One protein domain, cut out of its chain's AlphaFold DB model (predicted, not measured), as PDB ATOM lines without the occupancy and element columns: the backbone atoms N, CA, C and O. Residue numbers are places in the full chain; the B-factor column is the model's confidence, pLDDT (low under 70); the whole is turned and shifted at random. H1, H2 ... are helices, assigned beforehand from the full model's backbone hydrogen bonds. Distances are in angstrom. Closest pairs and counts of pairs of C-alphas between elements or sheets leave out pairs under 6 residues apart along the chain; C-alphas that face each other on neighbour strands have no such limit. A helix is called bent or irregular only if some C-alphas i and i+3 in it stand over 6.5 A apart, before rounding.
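This is residues 39 to 60 and 129 to 312 of the 312 residues of an uncharacterized protein of Pontibacter lucknowensis (UniProt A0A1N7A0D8). Picture an elongated bundle: H1, H2 and H9 run lengthwise side by side, their centres in a triangle, and the hairpin H6 and H7 packs on H2. Towards the end of the body where H2 ends, a second helical hairpin, H4 and H5, follows the short H3; at the other end H8 packs on H7, and the long unnamed stretch 258 to 276 leads to H9. The printed part has 206 residues, with nine named helices, H1 to H9 in order, and no named strand: the class is all helix. The whole is compact, with a radius of gyration of the C-alphas of 19.4 A, and spans 62 by 37 by 31 A.

Find C-alpha 39 at (247.636, 247.519, 190.162); from there H1 runs 33.2 A to residue 60, irregular where C-alphas 39 and 42 are 7.3 A apart, with a kink of 28 degrees near residue 51. After the cut, start again at C-alpha 129, (224.795, 251.481, 155.805), and follow H2 for 37.2 A to residue 153. Next come H3, residues 155 to 158, and H4, 162 to 172, irregular with C-alphas 163 and 166 8.1 A apart. H5 spans residues 178 to 196, 26.3 A; H6, 201 to 212, 16.5 A; H7, 225 to 243, 26.4 A; H8, 251 to 257, 9.9 A. H9, residues 277 to 310, runs 49.4 A to C-alpha 310 at (256.953, 255.223, 194.502).

Begin at H1, which touches H2 at a shallow tilt of 12 degrees, opposite ways; the closest C-alphas, of Trp 42 and Tyr 150, are 5.2 A apart. H2 is the hub, touching H1, H6, H7 and H9. Its residues 131 to 139 alone touch H9, closest at C-alphas 132 and 280, 6.2 A. H3 is near H5. H4 and H5 are a hairpin, closest at C-alphas 170 and 181, 5.9 A. H6 and H7 are a hairpin, closest at C-alphas 202 and 229, 4.9 A. H7 touches H8 with residues 230 to 238 alone, closest at C-alphas 234 and 256, 6.0 A. Every O i to N i+4 pair is within hydrogen-bond range in H5, H6, H7 and H8, against 15 of 18 in H1, 20 of 21 in H2, 5 of 7 in H4 and 28 of 30 in H9; H3 is too short for such a pair.

The two C-alphas farthest apart, of Ser 176 and Glu 271, are 62.8 A apart. Residues 61 to 128 are not printed, and C-alphas 60 and 129 are 13.0 A apart across that cut. The links H6 to H7 and H8 to H9 are long. Residue 312, the chain's last, has pLDDT under 70.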
ATOM      1  N   GLU A  39     248.840 246.691 190.189       90.81
ATOM      2  CA  GLU A  39     247.636 247.519 190.162       90.81
ATOM      3  C   GLU A  39     247.498 248.399 188.917       90.81
ATOM      4  O   GLU A  39     246.407 248.924 188.673       90.81
ATOM      5  N   LEU A  40     248.581 248.574 188.155       95.06
ATOM      6  CA  LEU A  40     248.633 249.356 186.921       95.06
ATOM      7  C   LEU A  40     248.735 248.475 185.667       95.06
ATOM      8  O   LEU A  40     248.795 249.010 184.557       95.06
ATOM      9  N   LYS A  41     248.716 247.141 185.797       95.81
ATOM     10  CA  LYS A  41     248.796 246.224 184.648       95.81
ATOM     11  C   LYS A  41     247.640 246.365 183.666       95.81
ATOM     12  O   LYS A  41     247.845 246.189 182.467       95.81
ATOM     13  N   TRP A  42     246.471 246.806 184.127       95.94
ATOM     14  CA  TRP A  42     245.360 247.151 183.240       95.94
ATOM     15  C   TRP A  42     245.709 248.262 182.246       95.94
ATOM     16  O   TRP A  42     245.249 248.220 181.108       95.94
ATOM     17  N   ALA A  43     246.516 249.250 182.649       96.56
ATOM     18  CA  ALA A  43     246.904 250.355 181.782       96.56
ATOM     19  C   ALA A  43     247.888 249.874 180.708       96.56
ATOM     20  O   ALA A  43     247.768 250.253 179.543       96.56
ATOM     21  N   GLU A  44     248.813 248.979 181.071       95.81
ATOM     22  CA  GLU A  44     249.685 248.297 180.108       95.81
ATOM     23  C   GLU A  44     248.873 247.467 179.104       95.81
ATOM     24  O   GLU A  44     249.053 247.616 177.895       95.81
ATOM     25  N   GLU A  45     247.930 246.649 179.579       96.62
ATOM     26  CA  GLU A  45     247.078 245.832 178.710       96.62
ATOM     27  C   GLU A  45     246.208 246.698 177.782       96.62
ATOM     28  O   GLU A  45     246.146 246.451 176.577       96.62
ATOM     29  N   ALA A  46     245.553 247.730 178.317       96.56
ATOM     30  CA  ALA A  46     244.681 248.603 177.538       96.56
ATOM     31  C   ALA A  46     245.465 249.380 176.469       96.56
ATOM     32  O   ALA A  46     245.073 249.388 175.304       96.56
ATOM     33  N   THR A  47     246.604 249.982 176.828       96.00
ATOM     34  CA  THR A  47     247.431 250.734 175.866       96.00
ATOM     35  C   THR A  47     248.085 249.842 174.811       96.00
ATOM     36  O   THR A  47     248.250 250.273 173.668       96.00
ATOM     37  N   TYR A  48     248.387 248.582 175.135       94.88
ATOM     38  CA  TYR A  48     248.794 247.586 174.143       94.88
ATOM     39  C   TYR A  48     247.665 247.310 173.134       94.88
ATOM     40  O   TYR A  48     247.867 247.411 171.922       94.88
ATOM     41  N   LYS A  49     246.449 247.054 173.629       95.38
ATOM     42  CA  LYS A  49     245.264 246.765 172.804       95.38
ATOM     43  C   LYS A  49     244.818 247.932 171.918       95.38
ATOM     44  O   LYS A  49     244.190 247.696 170.892       95.38
ATOM     45  N   ILE A  50     245.150 249.182 172.253       95.50
ATOM     46  CA  ILE A  50     244.817 250.346 171.406       95.50
ATOM     47  C   ILE A  50     245.380 250.203 169.984       95.50
ATOM     48  O   ILE A  50     244.691 250.551 169.023       95.50
ATOM     49  N   GLY A  51     246.600 249.674 169.833       92.12
ATOM     50  CA  GLY A  51     247.198 249.437 168.514       92.12
ATOM     51  C   GLY A  51     246.413 248.409 167.693       92.12
ATOM     52  O   GLY A  51     246.143 248.625 166.512       92.12
ATOM     53  N   GLU A  52     245.974 247.330 168.341       91.88
ATOM     54  CA  GLU A  52     245.128 246.305 167.730       91.88
ATOM     55  C   GLU A  52     243.757 246.856 167.321       91.88
ATOM     56  O   GLU A  52     243.321 246.651 166.189       91.88
ATOM     57  N   TRP A  53     243.092 247.600 168.205       94.94
ATOM     58  CA  TRP A  53     241.792 248.190 167.896       94.94
ATOM     59  C   TRP A  53     241.868 249.195 166.753       94.94
ATOM     60  O   TRP A  53     240.974 249.225 165.909       94.94
ATOM     61  N   ARG A  54     242.949 249.973 166.666       93.81
ATOM     62  CA  ARG A  54     243.160 250.902 165.552       93.81
ATOM     63  C   ARG A  54     243.239 250.181 164.209       93.81
ATOM     64  O   ARG A  54     242.613 250.624 163.247       93.81
ATOM     65  N   ASP A  55     243.963 249.066 164.150       92.19
ATOM     66  CA  ASP A  55     243.968 248.191 162.974       92.19
ATOM     67  C   ASP A  55     242.549 247.689 162.667       92.19
ATOM     68  O   ASP A  55     242.080 247.856 161.543       92.19
ATOM     69  N   ILE A  56     241.807 247.191 163.663       93.62
ATOM     70  CA  ILE A  56     240.428 246.710 163.463       93.62
ATOM     71  C   ILE A  56     239.526 247.797 162.856       93.62
ATOM     72  O   ILE A  56     238.821 247.520 161.879       93.62
ATOM     73  N   PHE A  57     239.554 249.029 163.377       94.25
ATOM     74  CA  PHE A  57     238.764 250.146 162.839       94.25
ATOM     75  C   PHE A  57     239.147 250.471 161.392       94.25
ATOM     76  O   PHE A  57     238.276 250.483 160.514       94.25
ATOM     77  N   ARG A  58     240.444 250.666 161.125       94.69
ATOM     78  CA  ARG A  58     240.956 251.000 159.786       94.69
ATOM     79  C   ARG A  58     240.648 249.890 158.785       94.69
ATOM     80  O   ARG A  58     240.112 250.156 157.712       94.69
ATOM     81  N   SER A  59     240.918 248.641 159.145       94.88
ATOM     82  CA  SER A  59     240.649 247.460 158.322       94.88
ATOM     83  C   SER A  59     239.154 247.292 158.024       94.88
ATOM     84  O   SER A  59     238.782 246.972 156.891       94.88
ATOM     85  N   THR A  60     238.285 247.563 159.002       95.06
ATOM     86  CA  THR A  60     236.826 247.545 158.811       95.06
ATOM     87  C   THR A  60     236.395 248.625 157.823       95.06
ATOM     88  O   THR A  60     235.716 248.321 156.841       95.06
ATOM     89  N   SER A 129     225.599 251.829 154.630       97.62
ATOM     90  CA  SER A 129     224.795 251.481 155.805       97.62
ATOM     91  C   SER A 129     225.375 250.281 156.557       97.62
ATOM     92  O   SER A 129     225.563 250.349 157.772       97.62
ATOM     93  N   TYR A 130     225.735 249.209 155.844       97.50
ATOM     94  CA  TYR A 130     226.399 248.056 156.461       97.50
ATOM     95  C   TYR A 130     227.755 248.419 157.068       97.50
ATOM     96  O   TYR A 130     228.070 247.955 158.164       97.50
ATOM     97  N   GLY A 131     228.518 249.300 156.416       97.44
ATOM     98  CA  GLY A 131     229.781 249.783 156.966       97.44
ATOM     99  C   GLY A 131     229.626 250.550 158.279       97.44
ATOM    100  O   GLY A 131     230.405 250.326 159.203       97.44
ATOM    101  N   ILE A 132     228.599 251.395 158.410       97.81
ATOM    102  CA  ILE A 132     228.312 252.109 159.667       97.81
ATOM    103  C   ILE A 132     227.926 251.127 160.776       97.81
ATOM    104  O   ILE A 132     228.398 251.268 161.902       97.81
ATOM    105  N   ILE A 133     227.095 250.125 160.467       97.62
ATOM    106  CA  ILE A 133     226.696 249.094 161.436       97.62
ATOM    107  C   ILE A 133     227.928 248.323 161.936       97.62
ATOM    108  O   ILE A 133     228.078 248.135 163.142       97.62
ATOM    109  N   ASP A 134     228.826 247.916 161.036       96.88
ATOM    110  CA  ASP A 134     230.028 247.156 161.404       96.88
ATOM    111  C   ASP A 134     231.027 248.004 162.213       96.88
ATOM    112  O   ASP A 134     231.533 247.548 163.240       96.88
ATOM    113  N   LEU A 135     231.243 249.271 161.827       97.19
ATOM    114  CA  LEU A 135     232.053 250.219 162.602       97.19
ATOM    115  C   LEU A 135     231.455 250.476 163.993       97.19
ATOM    116  O   LEU A 135     232.193 250.508 164.976       97.19
ATOM    117  N   TYR A 136     230.128 250.593 164.113       97.38
ATOM    118  CA  TYR A 136     229.471 250.703 165.419       97.38
ATOM    119  C   TYR A 136     229.749 249.480 166.295       97.38
ATOM    120  O   TYR A 136     230.129 249.617 167.457       97.38
ATOM    121  N   SER A 137     229.662 248.281 165.722       96.06
ATOM    122  CA  SER A 137     230.005 247.062 166.450       96.06
ATOM    123  C   SER A 137     231.500 246.930 166.765       96.06
ATOM    124  O   SER A 137     231.864 246.106 167.602       96.06
ATOM    125  N   CYS A 138     232.389 247.704 166.132       96.44
ATOM    126  CA  CYS A 138     233.779 247.827 166.585       96.44
ATOM    127  C   CYS A 138     233.858 248.637 167.886       96.44
ATOM    128  O   CYS A 138     234.571 248.234 168.799       96.44
ATOM    129  N   PHE A 139     233.080 249.720 168.022       97.81
ATOM    130  CA  PHE A 139     232.992 250.465 169.286       97.81
ATOM    131  C   PHE A 139     232.420 249.610 170.416       97.81
ATOM    132  O   PHE A 139     232.942 249.656 171.527       97.81
ATOM    133  N   GLU A 140     231.377 248.817 170.141       96.38
ATOM    134  CA  GLU A 140     230.798 247.899 171.130       96.38
ATOM    135  C   GLU A 140     231.865 246.962 171.706       96.38
ATOM    136  O   GLU A 140     232.049 246.892 172.922       96.38
ATOM    137  N   GLU A 141     232.602 246.274 170.835       95.81
ATOM    138  CA  GLU A 141     233.628 245.327 171.267       95.81
ATOM    139  C   GLU A 141     234.819 246.023 171.943       95.81
ATOM    140  O   GLU A 141     235.241 245.554 172.999       95.81
ATOM    141  N   LEU A 142     235.291 247.162 171.415       96.81
ATOM    142  CA  LEU A 142     236.350 247.986 172.015       96.81
ATOM    143  C   LEU A 142     236.019 248.370 173.461       96.81
ATOM    144  O   LEU A 142     236.814 248.147 174.374       96.81
ATOM    145  N   ILE A 143     234.841 248.960 173.671       97.75
ATOM    146  CA  ILE A 143     234.440 249.495 174.976       97.75
ATOM    147  C   ILE A 143     234.313 248.358 175.990       97.75
ATOM    148  O   ILE A 143     234.805 248.470 177.117       97.75
ATOM    149  N   PHE A 144     233.703 247.237 175.594       96.88
ATOM    150  CA  PHE A 144     233.628 246.068 176.465       96.88
ATOM    151  C   PHE A 144     234.998 245.452 176.736       96.88
ATOM    152  O   PHE A 144     235.234 245.011 177.857       96.88
ATOM    153  N   ASP A 145     235.895 245.391 175.755       96.38
ATOM    154  CA  ASP A 145     237.241 244.851 175.945       96.38
ATOM    155  C   ASP A 145     238.050 245.691 176.943       96.38
ATOM    156  O   ASP A 145     238.614 245.146 177.893       96.38
ATOM    157  N   PHE A 146     238.015 247.021 176.825       97.31
ATOM    158  CA  PHE A 146     238.718 247.918 177.751       97.31
ATOM    159  C   PHE A 146     238.148 247.856 179.164       97.31
ATOM    160  O   PHE A 146     238.901 247.778 180.137       97.31
ATOM    161  N   TYR A 147     236.822 247.826 179.293       97.12
ATOM    162  CA  TYR A 147     236.194 247.733 180.604       97.12
ATOM    163  C   TYR A 147     236.470 246.370 181.256       97.12
ATOM    164  O   TYR A 147     236.833 246.302 182.430       97.12
ATOM    165  N   LYS A 148     236.399 245.273 180.495       95.31
ATOM    166  CA  LYS A 148     236.756 243.941 181.004       95.31
ATOM    167  C   LYS A 148     238.226 243.851 181.400       95.31
ATOM    168  O   LYS A 148     238.508 243.275 182.444       95.31
ATOM    169  N   SER A 149     239.135 244.426 180.608       94.94
ATOM    170  CA  SER A 149     240.559 244.517 180.951       94.94
ATOM    171  C   SER A 149     240.737 245.189 182.313       94.94
ATOM    172  O   SER A 149     241.300 244.590 183.224       94.94
ATOM    173  N   TYR A 150     240.127 246.358 182.526       96.25
ATOM    174  CA  TYR A 150     240.169 247.016 183.833       96.25
ATOM    175  C   TYR A 150     239.623 246.134 184.969       96.25
ATOM    176  O   TYR A 150     240.275 245.976 186.000       96.25
ATOM    177  N   LEU A 151     238.452 245.518 184.779       95.25
ATOM    178  CA  LEU A 151     237.802 244.697 185.808       95.25
ATOM    179  C   LEU A 151     238.592 243.431 186.167       95.25
ATOM    180  O   LEU A 151     238.499 242.979 187.306       95.25
ATOM    181  N   LYS A 152     239.381 242.876 185.236       93.81
ATOM    182  CA  LYS A 152     240.288 241.743 185.498       93.81
ATOM    183  C   LYS A 152     241.367 242.093 186.519       93.81
ATOM    184  O   LYS A 152     241.632 241.300 187.415       93.81
ATOM    185  N   HIS A 153     241.933 243.293 186.420       93.06
ATOM    186  CA  HIS A 153     242.971 243.783 187.338       93.06
ATOM    187  C   HIS A 153     242.400 244.494 188.574       93.06
ATOM    188  O   HIS A 153     243.123 244.753 189.534       93.06
ATOM    189  N   LYS A 154     241.104 244.832 188.565       92.38
ATOM    190  CA  LYS A 154     240.375 245.459 189.681       92.38
ATOM    191  C   LYS A 154     239.101 244.678 190.036       92.38
ATOM    192  O   LYS A 154     237.995 245.225 189.955       92.38
ATOM    193  N   PRO A 155     239.230 243.412 190.479       91.62
ATOM    194  CA  PRO A 155     238.082 242.572 190.819       91.62
ATOM    195  C   PRO A 155     237.285 243.098 192.019       91.62
ATOM    196  O   PRO A 155     236.113 242.744 192.170       91.62
ATOM    197  N   ASP A 156     237.874 243.977 192.839       90.50
ATOM    198  CA  ASP A 156     237.249 244.577 194.025       90.50
ATOM    199  C   ASP A 156     235.905 245.254 193.721       90.50
ATOM    200  O   ASP A 156     234.997 245.240 194.555       90.50
ATOM    201  N   VAL A 157     235.730 245.762 192.496       89.75
ATOM    202  CA  VAL A 157     234.463 246.335 192.010       89.75
ATOM    203  C   VAL A 157     233.302 245.337 192.145       89.75
ATOM    204  O   VAL A 157     232.169 245.725 192.437       89.75
ATOM    205  N   PHE A 158     233.564 244.036 191.997       90.88
ATOM    206  CA  PHE A 158     232.561 242.980 192.147       90.88
ATOM    207  C   PHE A 158     232.394 242.461 193.576       90.88
ATOM    208  O   PHE A 158     231.448 241.712 193.839       90.88
ATOM    209  N   LEU A 159     233.266 242.855 194.504       90.50
ATOM    210  CA  LEU A 159     233.256 242.372 195.885       90.50
ATOM    211  C   LEU A 159     232.320 243.178 196.795       90.50
ATOM    212  O   LEU A 159     232.001 242.725 197.897       90.50
ATOM    213  N   VAL A 160     231.853 244.346 196.352       88.62
ATOM    214  CA  VAL A 160     231.041 245.276 197.155       88.62
ATOM    215  C   VAL A 160     229.622 244.740 197.393       88.62
ATOM    216  O   VAL A 160     228.990 244.197 196.493       88.62
ATOM    217  N   GLY A 161     229.087 244.929 198.604       89.00
ATOM    218  CA  GLY A 161     227.679 244.669 198.940       89.00
ATOM    219  C   GLY A 161     227.390 243.282 199.540       89.00
ATOM    220  O   GLY A 161     228.131 242.321 199.323       89.00
ATOM    221  N   PRO A 162     226.307 243.134 200.326       85.12
ATOM    222  CA  PRO A 162     226.048 241.928 201.120       85.12
ATOM    223  C   PRO A 162     225.831 240.669 200.267       85.12
ATOM    224  O   PRO A 162     226.279 239.592 200.657       85.12
ATOM    225  N   ALA A 163     225.251 240.816 199.071       87.25
ATOM    226  CA  ALA A 163     224.946 239.712 198.156       87.25
ATOM    227  C   ALA A 163     226.186 238.988 197.592       87.25
ATOM    228  O   ALA A 163     226.062 237.892 197.059       87.25
ATOM    229  N   ASN A 164     227.388 239.565 197.720       91.56
ATOM    230  CA  ASN A 164     228.622 239.012 197.147       91.56
ATOM    231  C   ASN A 164     229.490 238.276 198.185       91.56
ATOM    232  O   ASN A 164     230.698 238.138 198.004       91.56
ATOM    233  N   LYS A 165     228.894 237.814 199.296       91.94
ATOM    234  CA  LYS A 165     229.619 237.155 200.398       91.94
ATOM    235  C   LYS A 165     230.385 235.915 199.946       91.94
ATOM    236  O   LYS A 165     231.543 235.772 200.324       91.94
ATOM    237  N   ASP A 166     229.767 235.044 199.154       92.25
ATOM    238  CA  ASP A 166     230.428 233.813 198.714       92.25
ATOM    239  C   ASP A 166     231.516 234.097 197.679       92.25
ATOM    240  O   ASP A 166     232.609 233.551 197.780       92.25
ATOM    241  N   PHE A 167     231.296 235.068 196.789       93.12
ATOM    242  CA  PHE A 167     232.326 235.518 195.853       93.12
ATOM    243  C   PHE A 167     233.552 236.116 196.569       93.12
ATOM    244  O   PHE A 167     234.683 235.830 196.191       93.12
ATOM    245  N   ARG A 168     233.354 236.860 197.671       94.69
ATOM    246  CA  ARG A 168     234.460 237.333 198.527       94.69
ATOM    247  C   ARG A 168     235.260 236.194 199.157       94.69
ATOM    248  O   ARG A 168     236.475 236.308 199.261       94.69
ATOM    249  N   LYS A 169     234.608 235.102 199.578       94.06
ATOM    250  CA  LYS A 169     235.325 233.928 200.108       94.06
ATOM    251  C   LYS A 169     236.211 233.302 199.033       94.06
ATOM    252  O   LYS A 169     237.369 233.020 199.314       94.06
ATOM    253  N   ILE A 170     235.682 233.138 197.818       95.00
ATOM    254  CA  ILE A 170     236.445 232.605 196.679       95.00
ATOM    255  C   ILE A 170     237.636 233.526 196.372       95.00
ATOM    256  O   ILE A 170     238.759 233.050 196.266       95.00
ATOM    257  N   TYR A 171     237.423 234.844 196.328       94.75
ATOM    258  CA  TYR A 171     238.495 235.819 196.101       94.75
ATOM    259  C   TYR A 171     239.611 235.763 197.156       94.75
ATOM    260  O   TYR A 171     240.794 235.849 196.819       94.75
ATOM    261  N   ASN A 172     239.256 235.593 198.431       94.25
ATOM    262  CA  ASN A 172     240.235 235.468 199.513       94.25
ATOM    263  C   ASN A 172     241.056 234.169 199.413       94.25
ATOM    264  O   ASN A 172     242.199 234.152 199.852       94.25
ATOM    265  N   ASN A 173     240.501 233.120 198.797       94.00
ATOM    266  CA  ASN A 173     241.143 231.816 198.607       94.00
ATOM    267  C   ASN A 173     241.784 231.644 197.213       94.00
ATOM    268  O   ASN A 173     242.223 230.545 196.874       94.00
ATOM    269  N   ARG A 174     241.853 232.706 196.396       95.06
ATOM    270  CA  ARG A 174     242.290 232.634 194.986       95.06
ATOM    271  C   ARG A 174     243.704 232.081 194.781       95.06
ATOM    272  O   ARG A 174     243.988 231.533 193.726       95.06
ATOM    273  N   GLU A 175     244.585 232.227 195.770       94.75
ATOM    274  CA  GLU A 175     245.955 231.694 195.708       94.75
ATOM    275  C   GLU A 175     245.995 230.181 195.965       94.75
ATOM    276  O   GLU A 175     246.833 229.483 195.406       94.75
ATOM    277  N   SER A 176     245.068 229.668 196.781       96.25
ATOM    278  CA  SER A 176     244.954 228.237 197.087       96.25
ATOM    279  C   SER A 176     244.134 227.452 196.061       96.25
ATOM    280  O   SER A 176     244.370 226.260 195.892       96.25
ATOM    281  N   ASP A 177     243.180 228.103 195.391       96.12
ATOM    282  CA  ASP A 177     242.323 227.494 194.367       96.12
ATOM    283  C   ASP A 177     242.105 228.475 193.193       96.12
ATOM    284  O   ASP A 177     241.076 229.163 193.107       96.12
ATOM    285  N   PRO A 178     243.104 228.602 192.301       95.19
ATOM    286  CA  PRO A 178     243.045 229.537 191.183       95.19
ATOM    287  C   PRO A 178     242.002 229.138 190.131       95.19
ATOM    288  O   PRO A 178     241.449 230.014 189.464       95.19
ATOM    289  N   GLU A 179     241.698 227.847 189.974       95.94
ATOM    290  CA  GLU A 179     240.696 227.377 189.010       95.94
ATOM    291  C   GLU A 179     239.284 227.787 189.429       95.94
ATOM    292  O   GLU A 179     238.546 228.364 188.619       95.94
ATOM    293  N   ALA A 180     238.923 227.579 190.702       95.75
ATOM    294  CA  ALA A 180     237.631 228.017 191.221       95.75
ATOM    295  C   ALA A 180     237.476 229.541 191.147       95.75
ATOM    296  O   ALA A 180     236.406 230.035 190.778       95.75
ATOM    297  N   TRP A 181     238.546 230.292 191.443       95.38
ATOM    298  CA  TRP A 181     238.554 231.745 191.271       95.38
ATOM    299  C   TRP A 181     238.300 232.149 189.818       95.38
ATOM    300  O   TRP A 181     237.371 232.917 189.561       95.38
ATOM    301  N   ASN A 182     239.073 231.613 188.873       94.75
ATOM    302  CA  ASN A 182     238.957 231.967 187.460       94.75
ATOM    303  C   ASN A 182     237.563 231.638 186.911       94.75
ATOM    304  O   ASN A 182     236.951 232.478 186.252       94.75
ATOM    305  N   SER A 183     237.019 230.462 187.238       96.06
ATOM    306  CA  SER A 183     235.673 230.070 186.812       96.06
ATOM    307  C   SER A 183     234.599 231.010 187.374       96.06
ATOM    308  O   SER A 183     233.748 231.499 186.627       96.06
ATOM    309  N   ALA A 184     234.640 231.304 188.678       95.19
ATOM    310  CA  ALA A 184     233.667 232.189 189.315       95.19
ATOM    311  C   ALA A 184     233.780 233.635 188.802       95.19
ATOM    312  O   ALA A 184     232.767 234.318 188.623       95.19
ATOM    313  N   PHE A 185     235.004 234.112 188.562       95.31
ATOM    314  CA  PHE A 185     235.252 235.446 188.032       95.31
ATOM    315  C   PHE A 185     234.734 235.584 186.597       95.31
ATOM    316  O   PHE A 185     234.021 236.545 186.311       95.31
ATOM    317  N   GLU A 186     235.003 234.619 185.716       95.19
ATOM    318  CA  GLU A 186     234.501 234.637 184.336       95.19
ATOM    319  C   GLU A 186     232.969 234.537 184.281       95.19
ATOM    320  O   GLU A 186     232.322 235.270 183.526       95.19
ATOM    321  N   GLU A 187     232.348 233.720 185.139       94.88
ATOM    322  CA  GLU A 187     230.887 233.687 185.257       94.88
ATOM    323  C   GLU A 187     230.335 235.054 185.694       94.88
ATOM    324  O   GLU A 187     229.355 235.568 185.131       94.88
ATOM    325  N   ARG A 188     230.978 235.684 186.684       94.12
ATOM    326  CA  ARG A 188     230.585 237.001 187.187       94.12
ATOM    327  C   ARG A 188     230.741 238.080 186.122       94.12
ATOM    328  O   ARG A 188     229.821 238.885 185.944       94.12
ATOM    329  N   LEU A 189     231.857 238.072 185.401       94.25
ATOM    330  CA  LEU A 189     232.153 238.997 184.313       94.25
ATOM    331  C   LEU A 189     231.160 238.822 183.157       94.25
ATOM    332  O   LEU A 189     230.624 239.808 182.650       94.25
ATOM    333  N   GLY A 190     230.827 237.581 182.795       93.88
ATOM    334  CA  GLY A 190     229.820 237.270 181.781       93.88
ATOM    335  C   GLY A 190     228.414 237.733 182.179       93.88
ATOM    336  O   GLY A 190     227.700 238.332 181.371       93.88
ATOM    337  N   ASN A 191     228.021 237.525 183.439       93.50
ATOM    338  CA  ASN A 191     226.766 238.045 183.990       93.50
ATOM    339  C   ASN A 191     226.721 239.578 183.982       93.50
ATOM    340  O   ASN A 191     225.689 240.163 183.643       93.50
ATOM    341  N   TRP A 192     227.827 240.231 184.337       94.25
ATOM    342  CA  TRP A 192     227.958 241.683 184.264       94.25
ATOM    343  C   TRP A 192     227.811 242.184 182.825       94.25
ATOM    344  O   TRP A 192     226.989 243.067 182.580       94.25
ATOM    345  N   GLN A 193     228.511 241.571 181.866       93.81
ATOM    346  CA  GLN A 193     228.429 241.956 180.457       93.81
ATOM    347  C   GLN A 193     226.991 241.814 179.944       93.81
ATOM    348  O   GLN A 193     226.472 242.747 179.338       93.81
ATOM    349  N   ARG A 194     226.306 240.700 180.246       93.06
ATOM    350  CA  ARG A 194     224.892 240.501 179.875       93.06
ATOM    351  C   ARG A 194     223.978 241.596 180.419       93.06
ATOM    352  O   ARG A 194     223.117 242.068 179.689       93.06
ATOM    353  N   LYS A 195     224.174 242.025 181.670       92.81
ATOM    354  CA  LYS A 195     223.409 243.142 182.247       92.81
ATOM    355  C   LYS A 195     223.702 244.455 181.521       92.81
ATOM    356  O   LYS A 195     222.774 245.186 181.201       92.81
ATOM    357  N   LYS A 196     224.975 244.714 181.210       92.19
ATOM    358  CA  LYS A 196     225.407 245.906 180.470       92.19
ATOM    359  C   LYS A 196     224.920 245.946 179.022       92.19
ATOM    360  O   LYS A 196     224.757 247.037 178.504       92.19
ATOM    361  N   LEU A 197     224.625 244.809 178.388       88.75
ATOM    362  CA  LEU A 197     224.021 244.782 177.046       88.75
ATOM    363  C   LEU A 197     222.615 245.405 176.991       88.75
ATOM    364  O   LEU A 197     222.173 245.783 175.911       88.75
ATOM    365  N   TYR A 198     221.910 245.503 178.124       88.12
ATOM    366  CA  TYR A 198     220.629 246.216 178.204       88.12
ATOM    367  C   TYR A 198     220.801 247.730 178.389       88.12
ATOM    368  O   TYR A 198     219.842 248.482 178.227       88.12
ATOM    369  N   GLU A 199     222.007 248.183 178.732       90.88
ATOM    370  CA  GLU A 199     222.358 249.597 178.742       90.88
ATOM    371  C   GLU A 199     222.797 250.014 177.330       90.88
ATOM    372  O   GLU A 199     223.355 249.222 176.570       90.88
ATOM    373  N   SER A 200     222.562 251.272 176.951       93.25
ATOM    374  CA  SER A 200     223.063 251.765 175.669       93.25
ATOM    375  C   SER A 200     224.590 251.893 175.708       93.25
ATOM    376  O   SER A 200     225.164 252.274 176.730       93.25
ATOM    377  N   LEU A 201     225.266 251.623 174.584       95.56
ATOM    378  CA  LEU A 201     226.731 251.712 174.496       95.56
ATOM    379  C   LEU A 201     227.316 253.032 175.042       95.56
ATOM    380  O   LEU A 201     228.306 252.962 175.771       95.56
ATOM    381  N   PRO A 202     226.728 254.220 174.774       96.19
ATOM    382  CA  PRO A 202     227.232 255.469 175.344       96.19
ATOM    383  C   PRO A 202     227.228 255.473 176.883       96.19
ATOM    384  O   PRO A 202     228.149 256.007 177.495       96.19
ATOM    385  N   GLN A 203     226.238 254.835 177.517       96.75
ATOM    386  CA  GLN A 203     226.169 254.708 178.977       96.75
ATOM    387  C   GLN A 203     227.191 253.707 179.515       96.75
ATOM    388  O   GLN A 203     227.820 253.964 180.542       96.75
ATOM    389  N   VAL A 204     227.421 252.598 178.804       97.31
ATOM    390  CA  VAL A 204     228.483 251.644 179.157       97.31
ATOM    391  C   VAL A 204     229.854 252.320 179.082       97.31
ATOM    392  O   VAL A 204     230.661 252.162 179.997       97.31
ATOM    393  N   PHE A 205     230.095 253.122 178.042       98.06
ATOM    394  CA  PHE A 205     231.325 253.894 177.890       98.06
ATOM    395  C   PHE A 205     231.506 254.926 179.005       98.06
ATOM    396  O   PHE A 205     232.563 254.977 179.630       98.06
ATOM    397  N   LEU A 206     230.467 255.702 179.321       97.12
ATOM    398  CA  LEU A 206     230.522 256.660 180.425       97.12
ATOM    399  C   LEU A 206     230.764 255.958 181.771       97.12
ATOM    400  O   LEU A 206     231.569 256.413 182.580       97.12
ATOM    401  N   SER A 207     230.113 254.812 181.998       96.38
ATOM    402  CA  SER A 207     230.341 253.984 183.184       96.38
ATOM    403  C   SER A 207     231.786 253.498 183.262       96.38
ATOM    404  O   SER A 207     232.356 253.536 184.351       96.38
ATOM    405  N   TYR A 208     232.386 253.082 182.144       97.06
ATOM    406  CA  TYR A 208     233.804 252.731 182.079       97.06
ATOM    407  C   TYR A 208     234.683 253.914 182.492       97.06
ATOM    408  O   TYR A 208     235.437 253.797 183.457       97.06
ATOM    409  N   MET A 209     234.524 255.066 181.832       97.75
ATOM    410  CA  MET A 209     235.303 256.278 182.117       97.75
ATOM    411  C   MET A 209     235.224 256.657 183.601       97.75
ATOM    412  O   MET A 209     236.254 256.833 184.249       97.75
ATOM    413  N   ASN A 210     234.016 256.674 184.170       96.69
ATOM    414  CA  ASN A 210     233.792 257.019 185.575       96.69
ATOM    415  C   ASN A 210     234.366 255.983 186.548       96.69
ATOM    416  O   ASN A 210     234.927 256.351 187.575       96.69
ATOM    417  N   THR A 211     234.233 254.690 186.238       95.25
ATOM    418  CA  THR A 211     234.696 253.608 187.125       95.25
ATOM    419  C   THR A 211     236.214 253.569 187.200       95.25
ATOM    420  O   THR A 211     236.776 253.408 188.279       95.25
ATOM    421  N   VAL A 212     236.885 253.761 186.064       95.62
ATOM    422  CA  VAL A 212     238.347 253.862 186.020       95.62
ATOM    423  C   VAL A 212     238.821 255.216 186.563       95.62
ATOM    424  O   VAL A 212     239.914 255.319 187.122       95.62
ATOM    425  N   GLY A 213     237.995 256.256 186.448       96.25
ATOM    426  CA  GLY A 213     238.371 257.638 186.736       96.25
ATOM    427  C   GLY A 213     239.260 258.212 185.634       96.25
ATOM    428  O   GLY A 213     240.287 258.819 185.936       96.25
ATOM    429  N   LEU A 214     238.905 257.937 184.376       97.00
ATOM    430  CA  LEU A 214     239.521 258.530 183.194       97.00
ATOM    431  C   LEU A 214     238.905 259.901 182.922       97.00
ATOM    432  O   LEU A 214     237.685 260.064 182.921       97.00
ATOM    433  N   GLU A 215     239.764 260.870 182.638       96.50
ATOM    434  CA  GLU A 215     239.390 262.245 182.305       96.50
ATOM    435  C   GLU A 215     239.781 262.550 180.851       96.50
ATOM    436  O   GLU A 215     240.428 261.738 180.181       96.50
ATOM    437  N   LYS A 216     239.390 263.714 180.323       95.50
ATOM    438  CA  LYS A 216     239.949 264.150 179.036       95.50
ATOM    439  C   LYS A 216     241.471 264.331 179.154       95.50
ATOM    440  O   LYS A 216     241.925 264.752 180.218       95.50
ATOM    441  N   PRO A 217     242.241 264.086 178.079       95.00
ATOM    442  CA  PRO A 217     243.650 264.453 178.041       95.00
ATOM    443  C   PRO A 217     243.861 265.918 178.424       95.00
ATOM    444  O   PRO A 217     243.076 266.780 178.015       95.00
ATOM    445  N   LYS A 218     244.938 266.216 179.156       90.44
ATOM    446  CA  LYS A 218     245.213 267.583 179.638       90.44
ATOM    447  C   LYS A 218     245.288 268.627 178.513       90.44
ATOM    448  O   LYS A 218     244.831 269.751 178.690       90.44
ATOM    449  N   ASP A 219     245.809 268.228 177.352       89.69
ATOM    450  CA  ASP A 219     246.038 269.108 176.199       89.69
ATOM    451  C   ASP A 219     244.797 269.219 175.284       89.69
ATOM    452  O   ASP A 219     244.837 269.867 174.240       89.69
ATOM    453  N   TYR A 220     243.680 268.565 175.632       90.12
ATOM    454  CA  TYR A 220     242.443 268.616 174.850       90.12
ATOM    455  C   TYR A 220     241.538 269.759 175.335       90.12
ATOM    456  O   TYR A 220     240.955 269.722 176.425       90.12
ATOM    457  N   GLU A 221     241.346 270.766 174.483       89.62
ATOM    458  CA  GLU A 221     240.527 271.942 174.809       89.62
ATOM    459  C   GLU A 221     239.046 271.760 174.449       89.62
ATOM    460  O   GLU A 221     238.166 272.092 175.242       89.62
ATOM    461  N   HIS A 222     238.759 271.202 173.270       87.69
ATOM    462  CA  HIS A 222     237.422 271.261 172.660       87.69
ATOM    463  C   HIS A 222     236.553 270.017 172.857       87.69
ATOM    464  O   HIS A 222     235.406 270.000 172.414       87.69
ATOM    465  N   THR A 223     237.081 268.962 173.478       92.06
ATOM    466  CA  THR A 223     236.328 267.720 173.696       92.06
ATOM    467  C   THR A 223     236.449 267.235 175.135       92.06
ATOM    468  O   THR A 223     237.396 267.563 175.852       92.06
ATOM    469  N   SER A 224     235.450 266.471 175.557       94.06
ATOM    470  CA  SER A 224     235.330 265.842 176.870       94.06
ATOM    471  C   SER A 224     234.709 264.441 176.742       94.06
ATOM    472  O   SER A 224     234.113 264.140 175.698       94.06
ATOM    473  N   PRO A 225     234.775 263.595 177.786       95.38
ATOM    474  CA  PRO A 225     234.100 262.299 177.791       95.38
ATOM    475  C   PRO A 225     232.613 262.393 177.429       95.38
ATOM    476  O   PRO A 225     232.118 261.584 176.649       95.38
ATOM    477  N   GLU A 226     231.914 263.425 177.902       94.75
ATOM    478  CA  GLU A 226     230.498 263.667 177.603       94.75
ATOM    479  C   GLU A 226     230.280 263.956 176.116       94.75
ATOM    480  O   GLU A 226     229.335 263.444 175.518       94.75
ATOM    481  N   THR A 227     231.169 264.728 175.483       94.81
ATOM    482  CA  THR A 227     231.071 264.965 174.033       94.81
ATOM    483  C   THR A 227     231.300 263.686 173.230       94.81
ATOM    484  O   THR A 227     230.594 263.455 172.252       94.81
ATOM    485  N   TRP A 228     232.211 262.809 173.665       96.56
ATOM    486  CA  TRP A 228     232.442 261.518 173.007       96.56
ATOM    487  C   TRP A 228     231.235 260.582 173.162       96.56
ATOM    488  O   TRP A 228     230.848 259.910 172.205       96.56
ATOM    489  N   VAL A 229     230.603 260.575 174.341       96.25
ATOM    490  CA  VAL A 229     229.342 259.860 174.619       96.25
ATOM    491  C   VAL A 229     228.231 260.349 173.691       96.25
ATOM    492  O   VAL A 229     227.516 259.537 173.104       96.25
ATOM    493  N   GLU A 230     228.098 261.660 173.507       95.12
ATOM    494  CA  GLU A 230     227.088 262.230 172.615       95.12
ATOM    495  C   GLU A 230     227.352 261.895 171.137       95.12
ATOM    496  O   GLU A 230     226.414 261.580 170.400       95.12
ATOM    497  N   THR A 231     228.615 261.863 170.703       96.38
ATOM    498  CA  THR A 231     228.976 261.366 169.366       96.38
ATOM    499  C   THR A 231     228.617 259.884 169.201       96.38
ATOM    500  O   THR A 231     227.953 259.520 168.225       96.38
ATOM    501  N   LEU A 232     228.955 259.030 170.177       97.12
ATOM    502  CA  LEU A 232     228.567 257.610 170.183       97.12
ATOM    503  C   LEU A 232     227.047 257.427 170.153       97.12
ATOM    504  O   LEU A 232     226.553 256.517 169.486       97.12
ATOM    505  N   LYS A 233     226.294 258.295 170.839       96.19
ATOM    506  CA  LYS A 233     224.826 258.306 170.811       96.19
ATOM    507  C   LYS A 233     224.300 258.596 169.406       96.19
ATOM    508  O   LYS A 233     223.392 257.902 168.955       96.19
ATOM    509  N   GLY A 234     224.900 259.548 168.690       96.12
ATOM    510  CA  GLY A 234     224.566 259.829 167.290       96.12
ATOM    511  C   GLY A 234     224.759 258.616 166.383       96.12
ATOM    512  O   GLY A 234     223.852 258.250 165.633       96.12
ATOM    513  N   ILE A 235     225.906 257.939 166.504       97.44
ATOM    514  CA  ILE A 235     226.195 256.718 165.734       97.44
ATOM    515  C   ILE A 235     225.231 255.590 166.130       97.44
ATOM    516  O   ILE A 235     224.753 254.867 165.260       97.44
ATOM    517  N   ALA A 236     224.893 255.463 167.417       96.88
ATOM    518  CA  ALA A 236     223.949 254.462 167.914       96.88
ATOM    519  C   ALA A 236     222.543 254.646 167.326       96.88
ATOM    520  O   ALA A 236     221.938 253.677 166.867       96.88
ATOM    521  N   ILE A 237     222.039 255.885 167.301       96.88
ATOM    522  CA  ILE A 237     220.740 256.210 166.699       96.88
ATOM    523  C   ILE A 237     220.768 255.901 165.204       96.88
ATOM    524  O   ILE A 237     219.873 255.214 164.713       96.88
ATOM    525  N   LEU A 238     221.819 256.326 164.492       97.12
ATOM    526  CA  LEU A 238     221.972 256.015 163.072       97.12
ATOM    527  C   LEU A 238     221.979 254.497 162.838       97.12
ATOM    528  O   LEU A 238     221.190 253.998 162.040       97.12
ATOM    529  N   ARG A 239     222.789 253.736 163.584       97.06
ATOM    530  CA  ARG A 239     222.829 252.266 163.516       97.06
ATOM    531  C   ARG A 239     221.455 251.647 163.765       97.06
ATOM    532  O   ARG A 239     221.097 250.686 163.083       97.06
ATOM    533  N   ASN A 240     220.685 252.173 164.718       96.88
ATOM    534  CA  ASN A 240     219.328 251.709 164.999       96.88
ATOM    535  C   ASN A 240     218.396 251.924 163.797       96.88
ATOM    536  O   ASN A 240     217.760 250.971 163.347       96.88
ATOM    537  N   CYS A 241     218.388 253.129 163.216       97.38
ATOM    538  CA  CYS A 241     217.619 253.432 162.007       97.38
ATOM    539  C   CYS A 241     217.960 252.464 160.864       97.38
ATOM    540  O   CYS A 241     217.061 251.886 160.254       97.38
ATOM    541  N   LEU A 242     219.251 252.233 160.617       97.12
ATOM    542  CA  LEU A 242     219.719 251.350 159.545       97.12
ATOM    543  C   LEU A 242     219.333 249.885 159.782       97.12
ATOM    544  O   LEU A 242     218.898 249.202 158.858       97.12
ATOM    545  N   THR A 243     219.448 249.409 161.024       96.19
ATOM    546  CA  THR A 243     219.111 248.022 161.390       96.19
ATOM    547  C   THR A 243     217.621 247.736 161.207       96.19
ATOM    548  O   THR A 243     217.250 246.645 160.782       96.19
ATOM    549  N   HIS A 244     216.765 248.718 161.497       95.88
ATOM    550  CA  HIS A 244     215.312 248.588 161.376       95.88
ATOM    551  C   HIS A 244     214.759 249.037 160.015       95.88
ATOM    552  O   HIS A 244     213.542 249.076 159.837       95.88
ATOM    553  N   GLY A 245     215.622 249.363 159.046       94.62
ATOM    554  CA  GLY A 245     215.198 249.781 157.707       94.62
ATOM    555  C   GLY A 245     214.430 251.106 157.692       94.62
ATOM    556  O   GLY A 245     213.589 251.329 156.820       94.62
ATOM    557  N   GLN A 246     214.686 251.986 158.661       96.44
ATOM    558  CA  GLN A 246     214.059 253.297 158.723       96.44
ATOM    559  C   GLN A 246     214.543 254.162 157.556       96.44
ATOM    560  O   GLN A 246     215.737 254.386 157.380       96.44
ATOM    561  N   LYS A 247     213.595 254.667 156.761       95.88
ATOM    562  CA  LYS A 247     213.897 255.443 155.553       95.88
ATOM    563  C   LYS A 247     214.247 256.905 155.839       95.88
ATOM    564  O   LYS A 247     215.100 257.471 155.163       95.88
ATOM    565  N   PHE A 248     213.574 257.515 156.812       97.94
ATOM    566  CA  PHE A 248     213.645 258.954 157.068       97.94
ATOM    567  C   PHE A 248     214.347 259.269 158.385       97.94
ATOM    568  O   PHE A 248     214.188 258.546 159.372       97.94
ATOM    569  N   VAL A 249     215.091 260.371 158.401       97.62
ATOM    570  CA  VAL A 249     215.833 260.867 159.563       97.62
ATOM    571  C   VAL A 249     214.865 261.218 160.708       97.62
ATOM    572  O   VAL A 249     213.983 262.062 160.506       97.62
ATOM    573  N   PRO A 250     215.026 260.620 161.908       97.69
ATOM    574  CA  PRO A 250     214.256 260.994 163.092       97.69
ATOM    575  C   PRO A 250     214.751 262.310 163.712       97.69
ATOM    576  O   PRO A 250     215.875 262.748 163.453       97.69
ATOM    577  N   GLU A 251     213.931 262.900 164.582       97.69
ATOM    578  CA  GLU A 251     214.244 264.140 165.310       97.69
ATOM    579  C   GLU A 251     215.572 264.048 166.068       97.69
ATOM    580  O   GLU A 251     216.471 264.847 165.805       97.69
ATOM    581  N   ASP A 252     215.760 263.010 166.886       96.12
ATOM    582  CA  ASP A 252     216.971 262.818 167.693       96.12
ATOM    583  C   ASP A 252     218.270 262.835 166.864       96.12
ATOM    584  O   ASP A 252     219.281 263.415 167.270       96.12
ATOM    585  N   LEU A 253     218.266 262.212 165.677       95.94
ATOM    586  CA  LEU A 253     219.445 262.168 164.804       95.94
ATOM    587  C   LEU A 253     219.731 263.541 164.181       95.94
ATOM    588  O   LEU A 253     220.893 263.944 164.057       95.94
ATOM    589  N   ALA A 254     218.680 264.269 163.804       96.44
ATOM    590  CA  ALA A 254     218.807 265.621 163.276       96.44
ATOM    591  C   ALA A 254     219.282 266.611 164.351       96.44
ATOM    592  O   ALA A 254     220.073 267.506 164.060       96.44
ATOM    593  N   GLU A 255     218.842 266.453 165.599       95.81
ATOM    594  CA  GLU A 255     219.314 267.273 166.716       95.81
ATOM    595  C   GLU A 255     220.801 267.066 166.990       95.81
ATOM    596  O   GLU A 255     221.541 268.044 167.119       95.81
ATOM    597  N   ILE A 256     221.267 265.815 167.007       93.50
ATOM    598  CA  ILE A 256     222.695 265.514 167.170       93.50
ATOM    599  C   ILE A 256     223.512 266.076 166.002       93.50
ATOM    600  O   ILE A 256     224.610 266.586 166.217       93.50
ATOM    601  N   SER A 257     222.961 266.066 164.785       93.50
ATOM    602  CA  SER A 257     223.627 266.605 163.590       93.50
ATOM    603  C   SER A 257     223.917 268.113 163.672       93.50
ATOM    604  O   SER A 257     224.832 268.599 163.012       93.50
ATOM    605  N   LYS A 258     223.193 268.861 164.518       93.69
ATOM    606  CA  LYS A 258     223.419 270.302 164.753       93.69
ATOM    607  C   LYS A 258     224.565 270.589 165.725       93.69
ATOM    608  O   LYS A 258     224.978 271.740 165.857       93.69
ATOM    609  N   LYS A 259     225.042 269.580 166.456       91.81
ATOM    610  CA  LYS A 259     226.054 269.752 167.501       91.81
ATOM    611  C   LYS A 259     227.461 269.819 166.888       91.81
ATOM    612  O   LYS A 259     227.702 269.189 165.861       91.81
ATOM    613  N   PRO A 260     228.425 270.521 167.516       87.56
ATOM    614  CA  PRO A 260     229.778 270.683 166.963       87.56
ATOM    615  C   PRO A 260     230.550 269.361 166.808       87.56
ATOM    616  O   PRO A 260     231.501 269.283 166.039       87.56
ATOM    617  N   TYR A 261     230.125 268.312 167.510       85.75
ATOM    618  CA  TYR A 261     230.715 266.972 167.487       85.75
ATOM    619  C   TYR A 261     229.901 265.965 166.648       85.75
ATOM    620  O   TYR A 261     230.008 264.754 166.843       85.75
ATOM    621  N   SER A 262     229.097 266.447 165.690       85.69
ATOM    622  CA  SER A 262     228.301 265.614 164.774       85.69
ATOM    623  C   SER A 262     229.122 264.859 163.719       85.69
ATOM    624  O   SER A 262     228.553 264.170 162.878       85.69
ATOM    625  N   MET A 263     230.454 264.988 163.732       86.50
ATOM    626  CA  MET A 263     231.372 264.382 162.754       86.50
ATOM    627  C   MET A 263     231.053 264.766 161.296       86.50
ATOM    628  O   MET A 263     231.305 264.002 160.361       86.50
ATOM    629  N   GLY A 264     230.466 265.948 161.089       84.12
ATOM    630  CA  GLY A 264     230.045 266.415 159.769       84.12
ATOM    631  C   GLY A 264     228.743 265.787 159.266       84.12
ATOM    632  O   GLY A 264     228.384 266.007 158.109       84.12
ATOM    633  N   PHE A 265     228.022 265.035 160.104       90.31
ATOM    634  CA  PHE A 265     226.656 264.627 159.800       90.31
ATOM    635  C   PHE A 265     225.748 265.851 159.752       90.31
ATOM    636  O   PHE A 265     225.751 266.689 160.651       90.31
ATOM    637  N   ASN A 266     224.966 265.945 158.682       93.44
ATOM    638  CA  ASN A 266     224.092 267.074 158.384       93.44
ATOM    639  C   ASN A 266     222.641 266.625 158.149       93.44
ATOM    640  O   ASN A 266     221.931 267.225 157.342       93.44
ATOM    641  N   PHE A 267     222.211 265.568 158.845       96.06
ATOM    642  CA  PHE A 267     220.871 265.009 158.701       96.06
ATOM    643  C   PHE A 267     219.795 266.007 159.144       96.06
ATOM    644  O   PHE A 267     219.928 266.660 160.183       96.06
ATOM    645  N   LYS A 268     218.700 266.094 158.382       97.00
ATOM    646  CA  LYS A 268     217.526 266.903 158.733       97.00
ATOM    647  C   LYS A 268     216.286 266.035 158.832       97.00
ATOM    648  O   LYS A 268     216.121 265.102 158.057       97.00
ATOM    649  N   VAL A 269     215.410 266.372 159.777       98.00
ATOM    650  CA  VAL A 269     214.171 265.631 160.047       98.00
ATOM    651  C   VAL A 269     213.368 265.432 158.762       98.00
ATOM    652  O   VAL A 269     213.150 266.382 158.014       98.00
ATOM    653  N   GLY A 270     212.938 264.194 158.514       97.12
ATOM    654  CA  GLY A 270     212.119 263.839 157.353       97.12
ATOM    655  C   GLY A 270     212.879 263.682 156.030       97.12
ATOM    656  O   GLY A 270     212.300 263.157 155.080       97.12
ATOM    657  N   GLU A 271     214.159 264.064 155.947       97.56
ATOM    658  CA  GLU A 271     214.992 263.733 154.784       97.56
ATOM    659  C   GLU A 271     215.285 262.222 154.752       97.56
ATOM    660  O   GLU A 271     215.281 261.537 155.779       97.56
ATOM    661  N   GLU A 272     215.516 261.678 153.556       97.00
ATOM    662  CA  GLU A 272     215.921 260.281 153.399       97.00
ATOM    663  C   GLU A 272     217.339 260.075 153.947       97.00
ATOM    664  O   GLU A 272     218.238 260.886 153.711       97.00
ATOM    665  N   ILE A 273     217.554 258.968 154.662       96.94
ATOM    666  CA  ILE A 273     218.885 258.590 155.138       96.94
ATOM    667  C   ILE A 273     219.730 258.184 153.925       96.94
ATOM    668  O   ILE A 273     219.621 257.071 153.403       96.94
ATOM    669  N   ASN A 274     220.575 259.111 153.471       95.56
ATOM    670  CA  ASN A 274     221.451 258.934 152.320       95.56
ATOM    671  C   ASN A 274     222.924 258.978 152.737       95.56
ATOM    672  O   ASN A 274     223.518 260.041 152.939       95.56
ATOM    673  N   LEU A 275     223.511 257.796 152.864       96.69
ATOM    674  CA  LEU A 275     224.880 257.579 153.290       96.69
ATOM    675  C   LEU A 275     225.822 257.400 152.101       96.69
ATOM    676  O   LEU A 275     225.459 257.020 150.989       96.69
ATOM    677  N   SER A 276     227.092 257.675 152.367       94.94
ATOM    678  CA  SER A 276     228.181 257.614 151.397       94.94
ATOM    679  C   SER A 276     229.490 257.305 152.113       94.94
ATOM    680  O   SER A 276     229.543 257.323 153.345       94.94
ATOM    681  N   THR A 277     230.571 257.101 151.361       96.12
ATOM    682  CA  THR A 277     231.908 256.862 151.928       96.12
ATOM    683  C   THR A 277     232.344 257.955 152.903       96.12
ATOM    684  O   THR A 277     233.030 257.653 153.870       96.12
ATOM    685  N   LYS A 278     231.905 259.208 152.709       95.94
ATOM    686  CA  LYS A 278     232.229 260.311 153.630       95.94
ATOM    687  C   LYS A 278     231.725 260.050 155.048       95.94
ATOM    688  O   LYS A 278     232.428 260.345 156.001       95.94
ATOM    689  N   HIS A 279     230.546 259.449 155.185       96.81
ATOM    690  CA  HIS A 279     229.997 259.112 156.495       96.81
ATOM    691  C   HIS A 279     230.818 258.012 157.177       96.81
ATOM    692  O   HIS A 279     231.046 258.079 158.380       96.81
ATOM    693  N   LEU A 280     231.316 257.035 156.410       97.31
ATOM    694  CA  LEU A 280     232.231 256.015 156.929       97.31
ATOM    695  C   LEU A 280     233.569 256.620 157.369       97.31
ATOM    696  O   LEU A 280     234.046 256.287 158.448       97.31
ATOM    697  N   MET A 281     234.138 257.529 156.567       97.12
ATOM    698  CA  MET A 281     235.360 258.268 156.913       97.12
ATOM    699  C   MET A 281     235.187 259.037 158.226       97.12
ATOM    700  O   MET A 281     236.064 258.991 159.077       97.12
ATOM    701  N   SER A 282     234.047 259.707 158.416       97.00
ATOM    702  CA  SER A 282     233.741 260.427 159.656       97.00
ATOM    703  C   SER A 282     233.721 259.514 160.886       97.00
ATOM    704  O   SER A 282     234.278 259.871 161.922       97.00
ATOM    705  N   VAL A 283     233.097 258.336 160.780       97.81
ATOM    706  CA  VAL A 283     233.022 257.374 161.893       97.81
ATOM    707  C   VAL A 283     234.380 256.730 162.178       97.81
ATOM    708  O   VAL A 283     234.735 256.554 163.342       97.81
ATOM    709  N   GLU A 284     235.152 256.402 161.141       97.25
ATOM    710  CA  GLU A 284     236.514 255.878 161.295       97.25
ATOM    711  C   GLU A 284     237.441 256.910 161.947       97.25
ATOM    712  O   GLU A 284     238.100 256.583 162.934       97.25
ATOM    713  N   LEU A 285     237.401 258.164 161.486       95.94
ATOM    714  CA  LEU A 285     238.171 259.263 162.067       95.94
ATOM    715  C   LEU A 285     237.839 259.459 163.548       95.94
ATOM    716  O   LEU A 285     238.740 259.637 164.365       95.94
ATOM    717  N   PHE A 286     236.554 259.405 163.910       97.06
ATOM    718  CA  PHE A 286     236.152 259.455 165.313       97.06
ATOM    719  C   PHE A 286     236.720 258.276 166.113       97.06
ATOM    720  O   PHE A 286     237.192 258.479 167.228       97.06
ATOM    721  N   GLY A 287     236.737 257.067 165.545       96.94
ATOM    722  CA  GLY A 287     237.372 255.898 166.157       96.94
ATOM    723  C   GLY A 287     238.861 256.103 166.439       96.94
ATOM    724  O   GLY A 287     239.309 255.870 167.563       96.94
ATOM    725  N   ASP A 288     239.618 256.602 165.460       95.25
ATOM    726  CA  ASP A 288     241.049 256.904 165.613       95.25
ATOM    727  C   ASP A 288     241.290 257.999 166.672       95.25
ATOM    728  O   ASP A 288     242.120 257.830 167.574       95.25
ATOM    729  N   GLN A 289     240.498 259.077 166.643       94.81
ATOM    730  CA  GLN A 289     240.581 260.166 167.622       94.81
ATOM    731  C   GLN A 289     240.219 259.718 169.042       94.81
ATOM    732  O   GLN A 289     240.897 260.114 169.995       94.81
ATOM    733  N   LEU A 290     239.186 258.883 169.193       96.75
ATOM    734  CA  LEU A 290     238.776 258.323 170.478       96.75
ATOM    735  C   LEU A 290     239.877 257.428 171.055       96.75
ATOM    736  O   LEU A 290     240.220 257.560 172.226       96.75
ATOM    737  N   LEU A 291     240.473 256.560 170.233       97.12
ATOM    738  CA  LEU A 291     241.583 255.698 170.645       97.12
ATOM    739  C   LEU A 291     242.810 256.504 171.078       97.12
ATOM    740  O   LEU A 291     243.430 256.171 172.087       97.12
ATOM    741  N   ARG A 292     243.143 257.588 170.366       95.62
ATOM    742  CA  ARG A 292     244.211 258.506 170.788       95.62
ATOM    743  C   ARG A 292     243.880 259.182 172.121       95.62
ATOM    744  O   ARG A 292     244.740 259.236 172.998       95.62
ATOM    745  N   ALA A 293     242.651 259.668 172.288       95.75
ATOM    746  CA  ALA A 293     242.226 260.314 173.526       95.75
ATOM    747  C   ALA A 293     242.278 259.347 174.719       95.75
ATOM    748  O   ALA A 293     242.803 259.696 175.776       95.75
ATOM    749  N   LEU A 294     241.808 258.109 174.530       97.31
ATOM    750  CA  LEU A 294     241.892 257.046 175.530       97.31
ATOM    751  C   LEU A 294     243.342 256.681 175.846       97.31
ATOM    752  O   LEU A 294     243.668 256.513 177.014       97.31
ATOM    753  N   ASN A 295     244.224 256.604 174.843       96.50
ATOM    754  CA  ASN A 295     245.635 256.294 175.068       96.50
ATOM    755  C   ASN A 295     246.283 257.297 176.025       96.50
ATOM    756  O   ASN A 295     246.858 256.897 177.036       96.50
ATOM    757  N   ILE A 296     246.127 258.591 175.741       95.50
ATOM    758  CA  ILE A 296     246.703 259.654 176.567       95.50
ATOM    759  C   ILE A 296     246.041 259.675 177.950       95.50
ATOM    760  O   ILE A 296     246.744 259.684 178.955       95.50
ATOM    761  N   SER A 297     244.708 259.595 178.012       96.81
ATOM    762  CA  SER A 297     243.954 259.588 179.272       96.81
ATOM    763  C   SER A 297     244.377 258.445 180.207       96.81
ATOM    764  O   SER A 297     244.618 258.661 181.397       96.81
ATOM    765  N   ILE A 298     244.543 257.231 179.670       97.25
ATOM    766  CA  ILE A 298     244.991 256.058 180.434       97.25
ATOM    767  C   ILE A 298     246.416 256.260 180.960       97.25
ATOM    768  O   ILE A 298     246.683 255.949 182.121       97.25
ATOM    769  N   ILE A 299     247.321 256.802 180.141       95.81
ATOM    770  CA  ILE A 299     248.710 257.067 180.542       95.81
ATOM    771  C   ILE A 299     248.766 258.116 181.653       95.81
ATOM    772  O   ILE A 299     249.420 257.894 182.670       95.81
ATOM    773  N   GLU A 300     248.062 259.237 181.494       95.31
ATOM    774  CA  GLU A 300     248.015 260.307 182.497       95.31
ATOM    775  C   GLU A 300     247.453 259.800 183.830       95.31
ATOM    776  O   GLU A 300     248.007 260.076 184.900       95.31
ATOM    777  N   LYS A 301     246.392 258.989 183.767       95.56
ATOM    778  CA  LYS A 301     245.812 258.322 184.931       95.56
ATOM    779  C   LYS A 301     246.810 257.378 185.606       95.56
ATOM    780  O   LYS A 301     246.970 257.444 186.827       95.56
ATOM    781  N   ALA A 302     247.480 256.524 184.835       95.50
ATOM    782  CA  ALA A 302     248.439 255.557 185.357       95.50
ATOM    783  C   ALA A 302     249.649 256.244 186.010       95.50
ATOM    784  O   ALA A 302     250.029 255.875 187.119       95.50
ATOM    785  N   GLU A 303     250.198 257.295 185.397       93.56
ATOM    786  CA  GLU A 303     251.315 258.061 185.970       93.56
ATOM    787  C   GLU A 303     250.924 258.771 187.273       93.56
ATOM    788  O   GLU A 303     251.667 258.725 188.255       93.56
ATOM    789  N   LYS A 304     249.717 259.349 187.341       93.50
ATOM    790  CA  LYS A 304     249.196 259.942 188.584       93.50
ATOM    791  C   LYS A 304     249.065 258.908 189.706       93.50
ATOM    792  O   LYS A 304     249.300 259.224 190.873       93.50
ATOM    793  N   GLU A 305     248.671 257.678 189.383       93.56
ATOM    794  CA  GLU A 305     248.559 256.602 190.371       93.56
ATOM    795  C   GLU A 305     249.910 256.013 190.766       93.56
ATOM    796  O   GLU A 305     250.118 255.760 191.951       93.56
ATOM    797  N   LYS A 306     250.850 255.884 189.827       92.88
ATOM    798  CA  LYS A 306     252.215 255.396 190.065       92.88
ATOM    799  C   LYS A 306     252.938 256.168 191.166       92.88
ATOM    800  O   LYS A 306     253.612 255.554 191.993       92.88
ATOM    801  N   ILE A 307     252.744 257.486 191.247       91.94
ATOM    802  CA  ILE A 307     253.320 258.335 192.309       91.94
ATOM    803  C   ILE A 307     252.953 257.818 193.715       91.94
ATOM    804  O   ILE A 307     253.761 257.905 194.639       91.94
ATOM    805  N   LYS A 308     251.769 257.215 193.888       91.56
ATOM    806  CA  LYS A 308     251.318 256.655 195.176       91.56
ATOM    807  C   LYS A 308     252.094 255.407 195.604       91.56
ATOM    808  O   LYS A 308     252.025 255.046 196.775       91.56
ATOM    809  N   TYR A 309     252.769 254.744 194.668       88.06
ATOM    810  CA  TYR A 309     253.524 253.511 194.894       88.06
ATOM    811  C   TYR A 309     255.029 253.756 194.993       88.06
ATOM    812  O   TYR A 309     255.708 253.004 195.672       88.06
ATOM    813  N   ILE A 310     255.544 254.814 194.359       82.94
ATOM    814  CA  ILE A 310     256.953 255.223 194.502       82.94
ATOM    815  C   ILE A 310     257.214 255.835 195.887       82.94
ATOM    816  O   ILE A 310     258.308 255.713 196.422       82.94
ATOM    817  N   ASN A 311     256.207 256.491 196.469       71.69
ATOM    818  CA  ASN A 311     256.320 257.180 197.757       71.69
ATOM    819  C   ASN A 311     255.951 256.306 198.976       71.69
ATOM    820  O   ASN A 311     255.775 256.847 200.067       71.69
ATOM    821  N   LYS A 312     255.771 254.992 198.795       58.84
ATOM    822  CA  LYS A 312     255.522 254.011 199.865       58.84
ATOM    823  C   LYS A 312     256.731 253.106 200.024       58.84
ATOM    824  O   LYS A 312     257.002 252.740 201.185       58.84
TER     825      LYS A 312